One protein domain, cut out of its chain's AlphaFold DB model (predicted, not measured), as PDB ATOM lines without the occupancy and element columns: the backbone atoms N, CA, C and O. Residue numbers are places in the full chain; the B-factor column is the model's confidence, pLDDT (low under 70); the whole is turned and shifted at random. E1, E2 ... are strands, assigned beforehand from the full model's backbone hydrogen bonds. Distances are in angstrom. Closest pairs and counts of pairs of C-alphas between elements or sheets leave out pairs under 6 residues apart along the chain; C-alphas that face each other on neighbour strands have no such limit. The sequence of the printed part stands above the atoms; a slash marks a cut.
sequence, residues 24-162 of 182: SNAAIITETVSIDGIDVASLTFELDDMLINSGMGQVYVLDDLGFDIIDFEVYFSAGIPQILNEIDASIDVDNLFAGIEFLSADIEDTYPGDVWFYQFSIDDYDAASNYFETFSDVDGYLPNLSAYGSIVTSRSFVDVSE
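This is residues 24 to 162 of the 182 residues of an uncharacterized protein of Alteromonas confluentis (UniProt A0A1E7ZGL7). Two twisted sheets stand partly face to face as a sandwich, their strands crossed at 69 degrees: E3, E5, E6, E7 and E8 make one, E4, E2, E1 and E9 the other. The loop after E8 turns near Asp 139 at one end of the long axis; the first and last printed residues lie at the other. The printed part has 139 residues and nine named strands, E1 to E9 along the chain; both sheets, E3 - E5 - E6 - E7 - E8 and E4 - E2 - E1 - E9, are antiparallel. The class is all strand; the whole is compact, with a radius of gyration of the C-alphas of 15.8 A, but elongated, spanning 50 by 31 by 25 A.

The larger sheet holds E3, residues 58 to 60; E5, 82 to 92, 27.6 A; E6, 100 to 111, 30.1 A; E7, 114 to 123, 30.3 A; and E8, 131 to 136. The other holds E4, 67 to 74; E2, 38 to 47, 27.0 A; E1, 25 to 35, 31.9 A, from C-alpha 25 at (120.062, -71.213, 18.297); and E9, 151 to 161, 32.3 A, to C-alpha 161 at (116.530, -71.311, 13.544).

E5 to E8 form a meander, each strand the antiparallel neighbour of the one before; N 88 and O 104, 2.9 A, N 107 and O 118, 2.8 A, and N 119 and O 133, 2.9 A, are within hydrogen-bond range. E5 bends by 74 degrees at residue 85. In the other sheet, so are N 44 and O 71, N 31 and O 43, and N 30 and O 156, at 2.9, 2.8 and 3.0 A. Between the sheets, the closest C-alphas of E4 and E5, Glu 73 and Gln 82, are 7.5 A apart.

The farthest C-alphas, Asp 139 and Glu 162, are 51.5 A apart. The printed part has no cut. The link E8 to E9 is long. Residues 49 to 66 and 137 to 150 are among those under pLDDT 70.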
ATOM      1  N   SER A  24     121.347 -67.203  16.678       48.59
ATOM      2  CA  SER A  24     120.588 -67.499  17.894       48.59
ATOM      3  C   SER A  24     119.974 -68.872  17.660       48.59
ATOM      4  O   SER A  24     119.043 -69.043  16.871       48.59
ATOM      5  N   ASN A  25     120.606 -69.874  18.251       59.00
ATOM      6  CA  ASN A  25     120.062 -71.213  18.297       59.00
ATOM      7  C   ASN A  25     119.368 -71.307  19.653       59.00
ATOM      8  O   ASN A  25     120.043 -71.480  20.659       59.00
ATOM      9  N   ALA A  26     118.050 -71.138  19.696       65.69
ATOM     10  CA  ALA A  26     117.284 -71.669  20.815       65.69
ATOM     11  C   ALA A  26     117.120 -73.172  20.566       65.69
ATOM     12  O   ALA A  26     116.852 -73.596  19.436       65.69
ATOM     13  N   ALA A  27     117.313 -73.992  21.591       74.00
ATOM     14  CA  ALA A  27     117.147 -75.436  21.469       74.00
ATOM     15  C   ALA A  27     115.899 -75.875  22.218       74.00
ATOM     16  O   ALA A  27     115.782 -75.632  23.414       74.00
ATOM     17  N   ILE A  28     114.997 -76.566  21.522       81.44
ATOM     18  CA  ILE A  28     113.859 -77.219  22.164       81.44
ATOM     19  C   ILE A  28     114.234 -78.672  22.428       81.44
ATOM     20  O   ILE A  28     114.548 -79.424  21.496       81.44
ATOM     21  N   ILE A  29     114.183 -79.057  23.698       81.94
ATOM     22  CA  ILE A  29     114.385 -80.425  24.163       81.94
ATOM     23  C   ILE A  29     113.055 -80.926  24.705       81.94
ATOM     24  O   ILE A  29     112.536 -80.384  25.677       81.94
ATOM     25  N   THR A  30     112.518 -81.972  24.085       86.06
ATOM     26  CA  THR A  30     111.391 -82.722  24.644       86.06
ATOM     27  C   THR A  30     111.899 -84.057  25.154       86.06
ATOM     28  O   THR A  30     112.504 -84.824  24.394       86.06
ATOM     29  N   GLU A  31     111.624 -84.343  26.419       85.00
ATOM     30  CA  GLU A  31     111.882 -85.634  27.035       85.00
ATOM     31  C   GLU A  31     110.571 -86.294  27.448       85.00
ATOM     32  O   GLU A  31     109.756 -85.724  28.171       85.00
ATOM     33  N   THR A  32     110.376 -87.515  26.963       88.25
ATOM     34  CA  THR A  32     109.247 -88.365  27.318       88.25
ATOM     35  C   THR A  32     109.743 -89.476  28.223       88.25
ATOM     36  O   THR A  32     110.673 -90.208  27.879       88.25
ATOM     37  N   VAL A  33     109.099 -89.604  29.373       84.38
ATOM     38  CA  VAL A  33     109.363 -90.622  30.382       84.38
ATOM     39  C   VAL A  33     108.436 -91.796  30.125       84.38
ATOM     40  O   VAL A  33     107.218 -91.618  30.067       84.38
ATOM     41  N   SER A  34     108.994 -92.996  30.025       84.00
ATOM     42  CA  SER A  34     108.245 -94.233  29.836       84.00
ATOM     43  C   SER A  34     108.581 -95.238  30.935       84.00
ATOM     44  O   SER A  34     109.742 -95.428  31.289       84.00
ATOM     45  N   ILE A  35     107.575 -95.944  31.446       80.50
ATOM     46  CA  ILE A  35     107.731 -97.024  32.427       80.50
ATOM     47  C   ILE A  35     107.251 -98.314  31.783       80.50
ATOM     48  O   ILE A  35     106.108 -98.399  31.332       80.50
ATOM     49  N   ASP A  36     108.134 -99.309  31.692       80.19
ATOM     50  CA  ASP A  36     107.853-100.593  31.031       80.19
ATOM     51  C   ASP A  36     107.282-100.436  29.602       80.19
ATOM     52  O   ASP A  36     106.487-101.247  29.122       80.19
ATOM     53  N   GLY A  37     107.712 -99.380  28.901       79.00
ATOM     54  CA  GLY A  37     107.288 -99.062  27.535       79.00
ATOM     55  C   GLY A  37     105.948 -98.328  27.419       79.00
ATOM     56  O   GLY A  37     105.422 -98.229  26.310       79.00
ATOM     57  N   ILE A  38     105.389 -97.836  28.527       80.81
ATOM     58  CA  ILE A  38     104.214 -96.959  28.548       80.81
ATOM     59  C   ILE A  38     104.674 -95.548  28.890       80.81
ATOM     60  O   ILE A  38     105.281 -95.354  29.938       80.81
ATOM     61  N   ASP A  39     104.364 -94.575  28.040       85.38
ATOM     62  CA  ASP A  39     104.674 -93.170  28.301       85.38
ATOM     63  C   ASP A  39     103.831 -92.655  29.473       85.38
ATOM     64  O   ASP A  39     102.611 -92.832  29.504       85.38
ATOM     65  N   VAL A  40     104.489 -92.038  30.452       82.25
ATOM     66  CA  VAL A  40     103.877 -91.589  31.713       82.25
ATOM     67  C   VAL A  40     103.895 -90.074  31.859       82.25
ATOM     68  O   VAL A  40     102.947 -89.505  32.401       82.25
ATOM     69  N   ALA A  41     104.937 -89.426  31.344       83.31
ATOM     70  CA  ALA A  41     105.098 -87.983  31.388       83.31
ATOM     71  C   ALA A  41     105.892 -87.485  30.176       83.31
ATOM     72  O   ALA A  41     106.676 -88.228  29.587       83.31
ATOM     73  N   SER A  42     105.708 -86.220  29.829       88.00
ATOM     74  CA  SER A  42     106.455 -85.517  28.797       88.00
ATOM     75  C   SER A  42     106.734 -84.090  29.245       88.00
ATOM     76  O   SER A  42     105.843 -83.397  29.735       88.00
ATOM     77  N   LEU A  43     107.976 -83.655  29.066       86.06
ATOM     78  CA  LEU A  43     108.458 -82.339  29.455       86.06
ATOM     79  C   LEU A  43     109.166 -81.701  28.273       86.06
ATOM     80  O   LEU A  43     109.985 -82.347  27.620       86.06
ATOM     81  N   THR A  44     108.843 -80.442  27.992       86.00
ATOM     82  CA  THR A  44     109.461 -79.676  26.909       86.00
ATOM     83  C   THR A  44     110.085 -78.401  27.447       86.00
ATOM     84  O   THR A  44     109.401 -77.555  28.024       86.00
ATOM     85  N   PHE A  45     111.379 -78.255  27.187       81.31
ATOM     86  CA  PHE A  45     112.201 -77.130  27.611       81.31
ATOM     87  C   PHE A  45     112.742 -76.389  26.397       81.31
ATOM     88  O   PHE A  45     113.128 -77.008  25.403       81.31
ATOM     89  N   GLU A  46     112.810 -75.071  26.503       81.81
ATOM     90  CA  GLU A  46     113.553 -74.194  25.608       81.81
ATOM     91  C   GLU A  46     114.829 -73.751  26.315       81.81
ATOM     92  O   GLU A  46     114.773 -73.182  27.403       81.81
ATOM     93  N   LEU A  47     115.986 -74.024  25.716       78.19
ATOM     94  CA  LEU A  47     117.249 -73.442  26.150       78.19
ATOM     95  C   LEU A  47     117.405 -72.042  25.589       78.19
ATOM     96  O   LEU A  47     117.292 -71.848  24.374       78.19
ATOM     97  N   ASP A  48     117.803 -71.128  26.470       72.69
ATOM     98  CA  ASP A  48     118.272 -69.808  26.077       72.69
ATOM     99  C   ASP A  48     119.522 -69.923  25.179       72.69
ATOM    100  O   ASP A  48     120.463 -70.685  25.450       72.69
ATOM    101  N   ASP A  49     119.539 -69.122  24.114       69.06
ATOM    102  CA  ASP A  49     120.620 -69.054  23.134       69.06
ATOM    103  C   ASP A  49     121.965 -68.675  23.768       69.06
ATOM    104  O   ASP A  49     123.025 -69.101  23.298       69.06
ATOM    105  N   MET A  50     121.930 -67.937  24.881       64.56
ATOM    106  CA  MET A  50     123.114 -67.472  25.592       64.56
ATOM    107  C   MET A  50     123.902 -68.609  26.247       64.56
ATOM    108  O   MET A  50     125.084 -68.432  26.568       64.56
ATOM    109  N   LEU A  51     123.268 -69.760  26.468       67.31
ATOM    110  CA  LEU A  51     123.875 -70.896  27.155       67.31
ATOM    111  C   LEU A  51     124.474 -71.923  26.206       67.31
ATOM    112  O   LEU A  51     125.424 -72.619  26.583       67.31
ATOM    113  N   ILE A  52     123.989 -71.978  24.967       64.62
ATOM    114  CA  ILE A  52     124.506 -72.896  23.957       64.62
ATOM    115  C   ILE A  52     125.920 -72.460  23.556       64.62
ATOM    116  O   ILE A  52     126.152 -71.332  23.126       64.62
ATOM    117  N   ASN A  53     126.895 -73.368  23.683       60.69
ATOM    118  CA  ASN A  53     128.328 -73.090  23.485       60.69
ATOM    119  C   ASN A  53     128.923 -72.025  24.432       60.69
ATOM    120  O   ASN A  53     129.970 -71.443  24.133       60.69
ATOM    121  N   SER A  54     128.299 -71.777  25.585       60.78
ATOM    122  CA  SER A  54     128.836 -70.879  26.620       60.78
ATOM    123  C   SER A  54     130.132 -71.400  27.266       60.78
ATOM    124  O   SER A  54     130.873 -70.633  27.886       60.78
ATOM    125  N   GLY A  55     130.421 -72.701  27.122       57.69
ATOM    126  CA  GLY A  55     131.523 -73.393  27.793       57.69
ATOM    127  C   GLY A  55     131.263 -73.656  29.279       57.69
ATOM    128  O   GLY A  55     132.205 -73.947  30.016       57.69
ATOM    129  N   MET A  56     130.009 -73.515  29.731       59.72
ATOM    130  CA  MET A  56     129.599 -73.783  31.114       59.72
ATOM    131  C   MET A  56     129.518 -75.283  31.441       59.72
ATOM    132  O   MET A  56     129.508 -75.635  32.619       59.72
ATOM    133  N   GLY A  57     129.529 -76.165  30.435       57.75
ATOM    134  CA  GLY A  57     129.468 -77.619  30.594       57.75
ATOM    135  C   GLY A  57     128.075 -78.118  30.977       57.75
ATOM    136  O   GLY A  57     127.479 -78.871  30.227       57.75
ATOM    137  N   GLN A  58     127.513 -77.657  32.095       60.62
ATOM    138  CA  GLN A  58     126.215 -78.116  32.600       60.62
ATOM    139  C   GLN A  58     125.409 -76.958  33.198       60.62
ATOM    140  O   GLN A  58     125.985 -76.057  33.817       60.62
ATOM    141  N   VAL A  59     124.087 -76.975  33.025       62.09
ATOM    142  CA  VAL A  59     123.180 -75.947  33.567       62.09
ATOM    143  C   VAL A  59     122.034 -76.610  34.332       62.09
ATOM    144  O   VAL A  59     121.508 -77.621  33.875       62.09
ATOM    145  N   TYR A  60     121.671 -76.023  35.479       63.75
ATOM    146  CA  TYR A  60     120.652 -76.507  36.413       63.75
ATOM    147  C   TYR A  60     119.428 -75.581  36.436       63.75
ATOM    148  O   TYR A  60     119.585 -74.360  36.465       63.75
ATOM    149  N   VAL A  61     118.220 -76.148  36.488       64.75
ATOM    150  CA  VAL A  61     116.947 -75.389  36.489       64.75
ATOM    151  C   VAL A  61     116.610 -74.743  37.847       64.75
ATOM    152  O   VAL A  61     115.784 -73.837  37.908       64.75
ATOM    153  N   LEU A  62     117.302 -75.110  38.931       55.44
ATOM    154  CA  LEU A  62     117.042 -74.633  40.302       55.44
ATOM    155  C   LEU A  62     117.158 -73.107  40.535       55.44
ATOM    156  O   LEU A  62     116.800 -72.641  41.614       55.44
ATOM    157  N   ASP A  63     117.659 -72.330  39.571       48.19
ATOM    158  CA  ASP A  63     118.133 -70.956  39.802       48.19
ATOM    159  C   ASP A  63     117.610 -69.912  38.788       48.19
ATOM    160  O   ASP A  63     118.218 -68.851  38.632       48.19
ATOM    161  N   ASP A  64     116.490 -70.182  38.093       53.91
ATOM    162  CA  ASP A  64     115.876 -69.255  37.103       53.91
ATOM    163  C   ASP A  64     116.837 -68.890  35.940       53.91
ATOM    164  O   ASP A  64     116.657 -67.918  35.204       53.91
ATOM    165  N   LEU A  65     117.919 -69.660  35.799       52.56
ATOM    166  CA  LEU A  65     119.044 -69.398  34.915       52.56
ATOM    167  C   LEU A  65     119.078 -70.478  33.838       52.56
ATOM    168  O   LEU A  65     119.776 -71.478  33.980       52.56
ATOM    169  N   GLY A  66     118.359 -70.245  32.738       62.31
ATOM    170  CA  GLY A  66     118.745 -70.835  31.457       62.31
ATOM    171  C   GLY A  66     117.729 -71.604  30.640       62.31
ATOM    172  O   GLY A  66     118.031 -71.951  29.496       62.31
ATOM    173  N   PHE A  67     116.563 -71.883  31.207       70.44
ATOM    174  CA  PHE A  67     115.558 -72.702  30.551       70.44
ATOM    175  C   PHE A  67     114.173 -72.117  30.758       70.44
ATOM    176  O   PHE A  67     113.816 -71.763  31.881       70.44
ATOM    177  N   ASP A  68     113.382 -72.107  29.692       77.06
ATOM    178  CA  ASP A  68     111.949 -71.866  29.760       77.06
ATOM    179  C   ASP A  68     111.209 -73.200  29.615       77.06
ATOM    180  O   ASP A  68     111.467 -73.991  28.706       77.06
ATOM    181  N   ILE A  69     110.262 -73.468  30.514       78.50
ATOM    182  CA  ILE A  69     109.381 -74.636  30.402       78.50
ATOM    183  C   ILE A  69     108.256 -74.267  29.440       78.50
ATOM    184  O   ILE A  69     107.405 -73.434  29.757       78.50
ATOM    185  N   ILE A  70     108.257 -74.882  28.255       80.50
ATOM    186  CA  ILE A  70     107.242 -74.631  27.225       80.50
ATOM    187  C   ILE A  70     105.973 -75.416  27.537       80.50
ATOM    188  O   ILE A  70     104.866 -74.890  27.411       80.50
ATOM    189  N   ASP A  71     106.141 -76.693  27.877       82.25
ATOM    190  CA  ASP A  71     105.033 -77.622  28.039       82.25
ATOM    191  C   ASP A  71     105.378 -78.750  29.007       82.25
ATOM    192  O   ASP A  71     106.529 -79.191  29.106       82.25
ATOM    193  N   PHE A  72     104.352 -79.218  29.704       83.25
ATOM    194  CA  PHE A  72     104.434 -80.288  30.678       83.25
ATOM    195  C   PHE A  72     103.133 -81.096  30.653       83.25
ATOM    196  O   PHE A  72     102.048 -80.532  30.808       83.25
ATOM    197  N   GLU A  73     103.243 -82.417  30.513       84.31
ATOM    198  CA  GLU A  73     102.091 -83.316  30.511       84.31
ATOM    199  C   GLU A  73     102.389 -84.639  31.227       84.31
ATOM    200  O   GLU A  73     103.281 -85.388  30.842       84.31
ATOM    201  N   VAL A  74     101.575 -84.983  32.224       82.06
ATOM    202  CA  VAL A  74     101.410 -86.353  32.741       82.06
ATOM    203  C   VAL A  74     100.234 -87.023  32.040       82.06
ATOM    204  O   VAL A  74      99.091 -86.586  32.178       82.06
ATOM    205  N   TYR A  75     100.484 -88.131  31.344       80.88
ATOM    206  CA  TYR A  75      99.474 -88.808  30.518       80.88
ATOM    207  C   TYR A  75      98.370 -89.517  31.314       80.88
ATOM    208  O   TYR A  75      97.353 -89.924  30.750       80.88
ATOM    209  N   PHE A  76      98.552 -89.665  32.626       70.12
ATOM    210  CA  PHE A  76      97.550 -90.233  33.528       70.12
ATOM    211  C   PHE A  76      96.635 -89.192  34.173       70.12
ATOM    212  O   PHE A  76      95.675 -89.580  34.842       70.12
ATOM    213  N   SER A  77      96.888 -87.897  33.965       66.19
ATOM    214  CA  SER A  77      95.966 -86.862  34.428       66.19
ATOM    215  C   SER A  77      94.665 -86.956  33.637       66.19
ATOM    216  O   SER A  77      94.651 -87.255  32.439       66.19
ATOM    217  N   ALA A  78      93.529 -86.726  34.291       63.38
ATOM    218  CA  ALA A  78      92.218 -86.929  33.673       63.38
ATOM    219  C   ALA A  78      91.828 -85.801  32.684       63.38
ATOM    220  O   ALA A  78      90.647 -85.476  32.536       63.38
ATOM    221  N   GLY A  79      92.808 -85.190  32.006       58.78
ATOM    222  CA  GLY A  79      92.632 -84.031  31.125       58.78
ATOM    223  C   GLY A  79      92.370 -82.728  31.885       58.78
ATOM    224  O   GLY A  79      91.706 -81.827  31.369       58.78
ATOM    225  N   ILE A  80      92.834 -82.655  33.131       70.31
ATOM    226  CA  ILE A  80      92.675 -81.521  34.047       70.31
ATOM    227  C   ILE A  80      93.977 -80.704  34.045       70.31
ATOM    228  O   ILE A  80      95.043 -81.289  33.832       70.31
ATOM    229  N   PRO A  81      93.922 -79.374  34.266       73.62
ATOM    230  CA  PRO A  81      95.123 -78.562  34.411       73.62
ATOM    231  C   PRO A  81      96.043 -79.102  35.508       73.62
ATOM    232  O   PRO A  81      95.635 -79.229  36.660       73.62
ATOM    233  N   GLN A  82      97.279 -79.391  35.120       81.06
ATOM    234  CA  GLN A  82      98.336 -79.855  36.006       81.06
ATOM    235  C   GLN A  82      99.112 -78.646  36.537       81.06
ATOM    236  O   GLN A  82      99.268 -77.639  35.839       81.06
ATOM    237  N   ILE A  83      99.586 -78.741  37.773       82.44
ATOM    238  CA  ILE A  83     100.428 -77.741  38.422       82.44
ATOM    239  C   ILE A  83     101.798 -78.373  38.630       82.44
ATOM    240  O   ILE A  83     101.930 -79.364  39.341       82.44
ATOM    241  N   LEU A  84     102.819 -77.789  38.009       83.06
ATOM    242  CA  LEU A  84     104.210 -78.131  38.272       83.06
ATOM    243  C   LEU A  84     104.661 -77.371  39.526       83.06
ATOM    244  O   LEU A  84     104.759 -76.144  39.501       83.06
ATOM    245  N   ASN A  85     104.864 -78.093  40.627       82.31
ATOM    246  CA  ASN A  85     105.207 -77.520  41.928       82.31
ATOM    247  C   ASN A  85     106.713 -77.316  42.084       82.31
ATOM    248  O   ASN A  85     107.148 -76.275  42.576       82.31
ATOM    249  N   GLU A  86     107.494 -78.307  41.664       83.50
ATOM    250  CA  GLU A  86     108.951 -78.283  41.723       83.50
ATOM    251  C   GLU A  86     109.519 -78.983  40.495       83.50
ATOM    252  O   GLU A  86     108.936 -79.941  39.982       83.50
ATOM    253  N   ILE A  87     110.650 -78.480  40.015       83.44
ATOM    254  CA  ILE A  87     111.391 -79.084  38.921       83.44
ATOM    255  C   ILE A  87     112.878 -78.816  39.088       83.44
ATOM    256  O   ILE A  87     113.300 -77.692  39.351       83.44
ATOM    257  N   ASP A  88     113.661 -79.866  38.905       83.38
ATOM    258  CA  ASP A  88     115.108 -79.805  38.838       83.38
ATOM    259  C   ASP A  88     115.542 -80.566  37.592       83.38
ATOM    260  O   ASP A  88     115.162 -81.718  37.392       83.38
ATOM    261  N   ALA A  89     116.293 -79.906  36.721       82.00
ATOM    262  CA  ALA A  89     116.801 -80.521  35.511       82.00
ATOM    263  C   ALA A  89     118.243 -80.098  35.273       82.00
ATOM    264  O   ALA A  89     118.612 -78.954  35.549       82.00
ATOM    265  N   SER A  90     119.029 -81.018  34.729       82.25
ATOM    266  CA  SER A  90     120.423 -80.814  34.374       82.25
ATOM    267  C   SER A  90     120.672 -81.236  32.935       82.25
ATOM    268  O   SER A  90     120.379 -82.372  32.557       82.25
ATOM    269  N   ILE A  91     121.224 -80.331  32.128       79.00
ATOM    270  CA  ILE A  91     121.548 -80.582  30.718       79.00
ATOM    271  C   ILE A  91     123.021 -80.266  30.473       79.00
ATOM    272  O   ILE A  91     123.506 -79.196  30.857       79.00
ATOM    273  N   ASP A  92     123.713 -81.180  29.789       77.81
ATOM    274  CA  ASP A  92     125.040 -80.937  29.225       77.81
ATOM    275  C   ASP A  92     124.909 -80.014  28.000       77.81
ATOM    276  O   ASP A  92     124.447 -80.414  26.927       77.81
ATOM    277  N   VAL A  93     125.319 -78.753  28.158       73.81
ATOM    278  CA  VAL A  93     125.252 -77.742  27.089       73.81
ATOM    279  C   VAL A  93     126.333 -77.922  26.023       73.81
ATOM    280  O   VAL A  93     126.213 -77.348  24.937       73.81
ATOM    281  N   ASP A  94     127.359 -78.732  26.296       73.12
ATOM    282  CA  ASP A  94     128.359 -79.146  25.310       73.12
ATOM    283  C   ASP A  94     127.864 -80.360  24.489       73.12
ATOM    284  O   ASP A  94     128.360 -80.607  23.382       73.12
ATOM    285  N   ASN A  95     126.854 -81.089  24.983       75.19
ATOM    286  CA  ASN A  95     126.238 -82.234  24.313       75.19
ATOM    287  C   ASN A  95     124.701 -82.250  24.415       75.19
ATOM    288  O   ASN A  95     124.100 -83.179  24.952       75.19
ATOM    289  N   LEU A  96     124.044 -81.287  23.764       74.38
ATOM    290  CA  LEU A  96     122.574 -81.191  23.731       74.38
ATOM    291  C   LEU A  96     121.866 -82.436  23.161       74.38
ATOM    292  O   LEU A  96     120.684 -82.654  23.419       74.38
ATOM    293  N   PHE A  97     122.572 -83.280  22.400       72.38
ATOM    294  CA  PHE A  97     122.036 -84.550  21.898       72.38
ATOM    295  C   PHE A  97     121.881 -85.616  22.986       72.38
ATOM    296  O   PHE A  97     121.113 -86.559  22.788       72.38
ATOM    297  N   ALA A  98     122.602 -85.492  24.104       71.50
ATOM    298  CA  ALA A  98     122.357 -86.321  25.276       71.50
ATOM    299  C   ALA A  98     120.997 -86.007  25.912       71.50
ATOM    300  O   ALA A  98     120.432 -86.892  26.541       71.50
ATOM    301  N   GLY A  99     120.438 -84.815  25.675       75.00
ATOM    302  CA  GLY A  99     119.212 -84.343  26.309       75.00
ATOM    303  C   GLY A  99     119.437 -84.008  27.779       75.00
ATOM    304  O   GLY A  99     120.495 -83.498  28.144       75.00
ATOM    305  N   ILE A 100     118.428 -84.265  28.604       77.94
ATOM    306  CA  ILE A 100     118.493 -84.018  30.042       77.94
ATOM    307  C   ILE A 100     119.131 -85.235  30.713       77.94
ATOM    308  O   ILE A 100     118.711 -86.373  30.501       77.94
ATOM    309  N   GLU A 101     120.182 -84.987  31.487       80.44
ATOM    310  CA  GLU A 101     120.957 -86.016  32.191       80.44
ATOM    311  C   GLU A 101     120.362 -86.334  33.564       80.44
ATOM    312  O   GLU A 101     120.449 -87.465  34.041       80.44
ATOM    313  N   PHE A 102     119.761 -85.325  34.191       84.75
ATOM    314  CA  PHE A 102     119.031 -85.457  35.440       84.75
ATOM    315  C   PHE A 102     117.730 -84.677  35.336       84.75
ATOM    316  O   PHE A 102     117.764 -83.509  34.960       84.75
ATOM    317  N   LEU A 103     116.609 -85.300  35.679       85.44
ATOM    318  CA  LEU A 103     115.300 -84.673  35.693       85.44
ATOM    319  C   LEU A 103     114.503 -85.149  36.899       85.44
ATOM    320  O   LEU A 103     114.240 -86.339  37.048       85.44
ATOM    321  N   SER A 104     114.060 -84.218  37.725       86.19
ATOM    322  CA  SER A 104     113.151 -84.451  38.834       86.19
ATOM    323  C   SER A 104     112.002 -83.465  38.752       86.19
ATOM    324  O   SER A 104     112.221 -82.288  38.471       86.19
ATOM    325  N   ALA A 105     110.781 -83.921  39.004       85.94
ATOM    326  CA  ALA A 105     109.627 -83.037  39.039       85.94
ATOM    327  C   ALA A 105     108.569 -83.516  40.032       85.94
ATOM    328  O   ALA A 105     108.299 -84.716  40.140       85.94
ATOM    329  N   ASP A 106     107.937 -82.541  40.681       85.69
ATOM    330  CA  ASP A 106     106.788 -82.715  41.561       85.69
ATOM    331  C   ASP A 106     105.577 -82.023  40.940       85.69
ATOM    332  O   ASP A 106     105.586 -80.818  40.668       85.69
ATOM    333  N   ILE A 107     104.514 -82.787  40.721       85.38
ATOM    334  CA  ILE A 107     103.338 -82.357  39.967       85.38
ATOM    335  C   ILE A 107     102.075 -82.643  40.754       85.38
ATOM    336  O   ILE A 107     101.954 -83.671  41.418       85.38
ATOM    337  N   GLU A 108     101.106 -81.752  40.619       85.62
ATOM    338  CA  GLU A 108      99.771 -81.875  41.181       85.62
ATOM    339  C   GLU A 108      98.702 -81.828  40.079       85.62
ATOM    340  O   GLU A 108      98.747 -80.996  39.174       85.62
ATOM    341  N   ASP A 109      97.714 -82.714  40.170       82.25
ATOM    342  CA  ASP A 109      96.454 -82.662  39.431       82.25
ATOM    343  C   ASP A 109      95.315 -82.420  40.429       82.25
ATOM    344  O   ASP A 109      95.059 -83.225  41.332       82.25
ATOM    345  N   THR A 110      94.629 -81.290  40.268       73.38
ATOM    346  CA  THR A 110      93.517 -80.893  41.131       73.38
ATOM    347  C   THR A 110      92.176 -81.257  40.483       73.38
ATOM    348  O   THR A 110      91.523 -80.424  39.843       73.38
ATOM    349  N   TYR A 111      91.693 -82.482  40.703       68.69
ATOM    350  CA  TYR A 111      90.301 -82.822  40.400       68.69
ATOM    351  C   TYR A 111      89.374 -82.295  41.513       68.69
ATOM    352  O   TYR A 111      89.744 -82.311  42.690       68.69
ATOM    353  N   PRO A 112      88.150 -81.812  41.215       66.06
ATOM    354  CA  PRO A 112      87.235 -81.346  42.255       66.06
ATOM    355  C   PRO A 112      86.894 -82.445  43.278       66.06
ATOM    356  O   PRO A 112      86.019 -83.275  43.041       66.06
ATOM    357  N   GLY A 113      87.552 -82.396  44.438       67.25
ATOM    358  CA  GLY A 113      87.367 -83.332  45.551       67.25
ATOM    359  C   GLY A 113      88.498 -84.345  45.742       67.25
ATOM    360  O   GLY A 113      88.614 -84.848  46.852       67.25
ATOM    361  N   ASP A 114      89.352 -84.554  44.732       73.38
ATOM    362  CA  ASP A 114      90.463 -85.511  44.763       73.38
ATOM    363  C   ASP A 114      91.731 -84.837  44.221       73.38
ATOM    364  O   ASP A 114      91.788 -84.449  43.055       73.38
ATOM    365  N   VAL A 115      92.759 -84.701  45.058       78.62
ATOM    366  CA  VAL A 115      94.070 -84.199  44.622       78.62
ATOM    367  C   VAL A 115      94.983 -85.390  44.375       78.62
ATOM    368  O   VAL A 115      95.090 -86.280  45.228       78.62
ATOM    369  N   TRP A 116      95.613 -85.415  43.206       79.81
ATOM    370  CA  TRP A 116      96.625 -86.399  42.841       79.81
ATOM    371  C   TRP A 116      97.974 -85.719  42.710       79.81
ATOM    372  O   TRP A 116      98.078 -84.618  42.182       79.81
ATOM    373  N   PHE A 117      99.003 -86.408  43.166       82.75
ATOM    374  CA  PHE A 117     100.380 -85.982  43.064       82.75
ATOM    375  C   PHE A 117     101.167 -87.024  42.287       82.75
ATOM    376  O   PHE A 117     100.970 -88.234  42.455       82.75
ATOM    377  N   TYR A 118     102.065 -86.533  41.448       83.19
ATOM    378  CA  TYR A 118     102.971 -87.328  40.640       83.19
ATOM    379  C   TYR A 118     104.370 -86.812  40.911       83.19
ATOM    380  O   TYR A 118     104.626 -85.617  40.773       83.19
ATOM    381  N   GLN A 119     105.258 -87.707  41.305       84.81
ATOM    382  CA  GLN A 119     106.650 -87.380  41.544       84.81
ATOM    383  C   GLN A 119     107.526 -88.342  40.767       84.81
ATOM    384  O   GLN A 119     107.284 -89.550  40.774       84.81
ATOM    385  N   PHE A 120     108.570 -87.828  40.134       84.44
ATOM    386  CA  PHE A 120     109.566 -88.682  39.516       84.44
ATOM    387  C   PHE A 120     110.955 -88.080  39.572       84.44
ATOM    388  O   PHE A 120     111.112 -86.863  39.633       84.44
ATOM    389  N   SER A 121     111.947 -88.961  39.511       86.56
ATOM    390  CA  SER A 121     113.343 -88.603  39.315       86.56
ATOM    391  C   SER A 121     113.981 -89.574  38.335       86.56
ATOM    392  O   SER A 121     113.744 -90.786  38.384       86.56
ATOM    393  N   ILE A 122     114.761 -89.016  37.423       85.44
ATOM    394  CA  ILE A 122     115.469 -89.706  36.363       85.44
ATOM    395  C   ILE A 122     116.897 -89.193  36.394       85.44
ATOM    396  O   ILE A 122     117.135 -88.003  36.235       85.44
ATOM    397  N   ASP A 123     117.830 -90.107  36.589       86.62
ATOM    398  CA  ASP A 123     119.259 -89.869  36.578       86.62
ATOM    399  C   ASP A 123     119.901 -90.867  35.602       86.62
ATOM    400  O   ASP A 123     119.875 -92.086  35.809       86.62
ATOM    401  N   ASP A 124     120.469 -90.362  34.507       80.94
ATOM    402  CA  ASP A 124     121.195 -91.186  33.535       80.94
ATOM    403  C   ASP A 124     122.492 -91.769  34.121       80.94
ATOM    404  O   ASP A 124     122.975 -92.813  33.663       80.94
ATOM    405  N   TYR A 125     123.073 -91.111  35.126       82.94
ATOM    406  CA  TYR A 125     124.295 -91.545  35.796       82.94
ATOM    407  C   TYR A 125     124.029 -92.654  36.825       82.94
ATOM    408  O   TYR A 125     124.847 -93.574  36.955       82.94
ATOM    409  N   ASP A 126     122.885 -92.617  37.514       83.62
ATOM    410  CA  ASP A 126     122.425 -93.666  38.437       83.62
ATOM    411  C   ASP A 126     120.994 -94.127  38.135       83.62
ATOM    412  O   ASP A 126     120.068 -93.962  38.931       83.62
ATOM    413  N   ALA A 127     120.829 -94.816  37.003       78.62
ATOM    414  CA  ALA A 127     119.535 -95.342  36.564       78.62
ATOM    415  C   ALA A 127     118.848 -96.293  37.569       78.62
ATOM    416  O   ALA A 127     117.655 -96.570  37.442       78.62
ATOM    417  N   ALA A 128     119.575 -96.832  38.557       78.56
ATOM    418  CA  ALA A 128     118.997 -97.665  39.612       78.56
ATOM    419  C   ALA A 128     118.233 -96.845  40.667       78.56
ATOM    420  O   ALA A 128     117.460 -97.421  41.436       78.56
ATOM    421  N   SER A 129     118.464 -95.533  40.709       80.31
ATOM    422  CA  SER A 129     117.791 -94.591  41.602       80.31
ATOM    423  C   SER A 129     116.513 -93.995  41.002       80.31
ATOM    424  O   SER A 129     115.736 -93.389  41.736       80.31
ATOM    425  N   ASN A 130     116.261 -94.222  39.709       83.75
ATOM    426  CA  ASN A 130     115.103 -93.677  39.006       83.75
ATOM    427  C   ASN A 130     113.796 -94.181  39.619       83.75
ATOM    428  O   ASN A 130     113.626 -95.379  39.873       83.75
ATOM    429  N   TYR A 131     112.845 -93.273  39.800       82.44
ATOM    430  CA  TYR A 131     111.542 -93.602  40.361       82.44
ATOM    431  C   TYR A 131     110.428 -92.763  39.747       82.44
ATOM    432  O   TYR A 131     110.647 -91.659  39.256       82.44
ATOM    433  N   PHE A 132     109.216 -93.309  39.808       82.06
ATOM    434  CA  PHE A 132     107.977 -92.608  39.512       82.06
ATOM    435  C   PHE A 132     106.922 -93.071  40.513       82.06
ATOM    436  O   PHE A 132     106.610 -94.264  40.623       82.06
ATOM    437  N   GLU A 133     106.382 -92.126  41.263       80.62
ATOM    438  CA  GLU A 133     105.411 -92.359  42.313       80.62
ATOM    439  C   GLU A 133     104.158 -91.536  42.070       80.62
ATOM    440  O   GLU A 133     104.202 -90.382  41.648       80.62
ATOM    441  N   THR A 134     103.023 -92.164  42.353       78.62
ATOM    442  CA  THR A 134     101.716 -91.516  42.331       78.62
ATOM    443  C   THR A 134     101.057 -91.693  43.681       78.62
ATOM    444  O   THR A 134     101.061 -92.793  44.248       78.62
ATOM    445  N   PHE A 135     100.495 -90.613  44.203       78.81
ATOM    446  CA  PHE A 135      99.778 -90.624  45.468       78.81
ATOM    447  C   PHE A 135      98.609 -89.644  45.422       78.81
ATOM    448  O   PHE A 135      98.562 -88.741  44.595       78.81
ATOM    449  N   SER A 136      97.622 -89.846  46.289       74.88
ATOM    450  CA  SER A 136      96.425 -89.010  46.351       74.88
ATOM    451  C   SER A 136      96.083 -88.675  47.795       74.88
ATOM    452  O   SER A 136      96.329 -89.489  48.685       74.88
ATOM    453  N   ASP A 137      95.500 -87.496  48.021       68.38
ATOM    454  CA  ASP A 137      95.040 -87.047  49.347       68.38
ATOM    455  C   ASP A 137      93.629 -87.568  49.712       68.38
ATOM    456  O   ASP A 137      92.994 -87.121  50.668       68.38
ATOM    457  N   VAL A 138      93.092 -88.531  48.955       60.69
ATOM    458  CA  VAL A 138      91.756 -89.083  49.217       60.69
ATOM    459  C   VAL A 138      91.777 -89.977  50.464       60.69
ATOM    460  O   VAL A 138      92.394 -91.040  50.496       60.69
ATOM    461  N   ASP A 139      91.053 -89.543  51.500       48.50
ATOM    462  CA  ASP A 139      90.757 -90.262  52.753       48.50
ATOM    463  C   ASP A 139      91.934 -90.521  53.723       48.50
ATOM    464  O   ASP A 139      91.854 -91.398  54.591       48.50
ATOM    465  N   GLY A 140      93.015 -89.731  53.663       48.91
ATOM    466  CA  GLY A 140      94.104 -89.781  54.658       48.91
ATOM    467  C   GLY A 140      94.919 -91.084  54.653       48.91
ATOM    468  O   GLY A 140      95.731 -91.324  55.550       48.91
ATOM    469  N   TYR A 141      94.705 -91.920  53.640       45.38
ATOM    470  CA  TYR A 141      95.592 -92.993  53.229       45.38
ATOM    471  C   TYR A 141      96.215 -92.545  51.918       45.38
ATOM    472  O   TYR A 141      95.488 -92.286  50.975       45.38
ATOM    473  N   LEU A 142      97.543 -92.479  51.856       49.06
ATOM    474  CA  LEU A 142      98.270 -92.338  50.600       49.06
ATOM    475  C   LEU A 142      98.274 -93.724  49.934       49.06
ATOM    476  O   LEU A 142      99.040 -94.588  50.382       49.06
ATOM    477  N   PRO A 143      97.442 -94.033  48.919       47.41
ATOM    478  CA  PRO A 143      97.746 -95.163  48.065       47.41
ATOM    479  C   PRO A 143      99.003 -94.784  47.277       47.41
ATOM    480  O   PRO A 143      98.902 -94.177  46.219       47.41
ATOM    481  N   ASN A 144     100.186 -95.113  47.808       51.78
ATOM    482  CA  ASN A 144     101.413 -95.120  47.018       51.78
ATOM    483  C   ASN A 144     101.217 -96.168  45.920       51.78
ATOM    484  O   ASN A 144     101.408 -97.367  46.145       51.78
ATOM    485  N   LEU A 145     100.793 -95.731  44.737       55.09
ATOM    486  CA  LEU A 145     101.014 -96.494  43.522       55.09
ATOM    487  C   LEU A 145     102.403 -96.085  43.033       55.09
ATOM    488  O   LEU A 145     102.568 -95.207  42.188       55.09
ATOM    489  N   SER A 146     103.419 -96.701  43.631       54.69
ATOM    490  CA  SER A 146     104.777 -96.673  43.103       54.69
ATOM    491  C   SER A 146     104.802 -97.604  41.890       54.69
ATOM    492  O   SER A 146     104.652 -98.826  42.020       54.69
ATOM    493  N   ALA A 147     104.925 -97.036  40.692       52.69
ATOM    494  CA  ALA A 147     105.123 -97.819  39.485       52.69
ATOM    495  C   ALA A 147     106.598 -98.241  39.438       52.69
ATOM    496  O   ALA A 147     107.455 -97.516  38.947       52.69
ATOM    497  N   TYR A 148     106.905 -99.415  39.992       54.16
ATOM    498  CA  TYR A 148     108.226-100.026  39.852       54.16
ATOM    499  C   TYR A 148     108.299-100.759  38.512       54.16
ATOM    500  O   TYR A 148     107.882-101.913  38.404       54.16
ATOM    501  N   GLY A 149     108.823-100.076  37.502       56.00
ATOM    502  CA  GLY A 149     109.135-100.641  36.193       56.00
ATOM    503  C   GLY A 149     110.491-100.149  35.706       56.00
ATOM    504  O   GLY A 149     111.111 -99.287  36.331       56.00
ATOM    505  N   SER A 150     110.976-100.692  34.592       65.94
ATOM    506  CA  SER A 150     112.144-100.124  33.918       65.94
ATOM    507  C   SER A 150     111.762 -98.745  33.389       65.94
ATOM    508  O   SER A 150     111.000 -98.649  32.426       65.94
ATOM    509  N   ILE A 151     112.287 -97.693  34.014       71.81
ATOM    510  CA  ILE A 151     112.123 -96.319  33.543       71.81
ATOM    511  C   ILE A 151     113.091 -96.098  32.384       71.81
ATOM    512  O   ILE A 151     114.281 -96.400  32.489       71.81
ATOM    513  N   VAL A 152     112.569 -95.623  31.261       72.94
ATOM    514  CA  VAL A 152     113.321 -95.306  30.049       72.94
ATOM    515  C   VAL A 152     112.867 -93.939  29.572       72.94
ATOM    516  O   VAL A 152     111.671 -93.670  29.538       72.94
ATOM    517  N   THR A 153     113.803 -93.090  29.171       71.75
ATOM    518  CA  THR A 153     113.493 -91.816  28.526       71.75
ATOM    519  C   THR A 153     113.676 -91.911  27.020       71.75
ATOM    520  O   THR A 153     114.556 -92.607  26.503       71.75
ATOM    521  N   SER A 154     112.818 -91.208  26.287       75.56
ATOM    522  CA  SER A 154     113.013 -90.929  24.870       75.56
ATOM    523  C   SER A 154     113.122 -89.424  24.664       75.56
ATOM    524  O   SER A 154     112.463 -88.640  25.343       75.56
ATOM    525  N   ARG A 155     114.019 -89.021  23.763       78.44
ATOM    526  CA  ARG A 155     114.473 -87.636  23.642       78.44
ATOM    527  C   ARG A 155     114.308 -87.158  22.216       78.44
ATOM    528  O   ARG A 155     114.663 -87.869  21.270       78.44
ATOM    529  N   SER A 156     113.812 -85.939  22.062       75.06
ATOM    530  CA  SER A 156     113.820 -85.242  20.784       75.06
ATOM    531  C   SER A 156     114.423 -83.855  20.941       75.06
ATOM    532  O   SER A 156     114.189 -83.169  21.933       75.06
ATOM    533  N   PHE A 157     115.229 -83.477  19.953       67.88
ATOM    534  CA  PHE A 157     115.930 -82.205  19.900       67.88
ATOM    535  C   PHE A 157     115.554 -81.490  18.606       67.88
ATOM    536  O   PHE A 157     115.646 -82.078  17.519       67.88
ATOM    537  N   VAL A 158     115.159 -80.225  18.718       70.44
ATOM    538  CA  VAL A 158     114.894 -79.351  17.575       70.44
ATOM    539  C   VAL A 158     115.671 -78.052  17.751       70.44
ATOM    540  O   VAL A 158     115.469 -77.323  18.715       70.44
ATOM    541  N   ASP A 159     116.536 -77.759  16.780       63.12
ATOM    542  CA  ASP A 159     117.214 -76.465  16.677       63.12
ATOM    543  C   ASP A 159     116.237 -75.442  16.080       63.12
ATOM    544  O   ASP A 159     115.727 -75.628  14.962       63.12
ATOM    545  N   VAL A 160     115.929 -74.384  16.828       60.38
ATOM    546  CA  VAL A 160     115.024 -73.326  16.384       60.38
ATOM    547  C   VAL A 160     115.850 -72.262  15.683       60.38
ATOM    548  O   VAL A 160     116.419 -71.365  16.293       60.38
ATOM    549  N   SER A 161     115.897 -72.348  14.356       55.88
ATOM    550  CA  SER A 161     116.530 -71.311  13.544       55.88
ATOM    551  C   SER A 161     115.774 -69.983  13.657       55.88
ATOM    552  O   SER A 161     114.548 -69.963  13.499       55.88
ATOM    553  N   GLU A 162     116.500 -68.876  13.833       56.91
ATOM    554  CA  GLU A 162     115.918 -67.535  13.928       56.91
ATOM    555  C   GLU A 162     114.918 -67.203  12.804       56.91
ATOM    556  O   GLU A 162     115.127 -67.543  11.625       56.91
TER     557      GLU A 162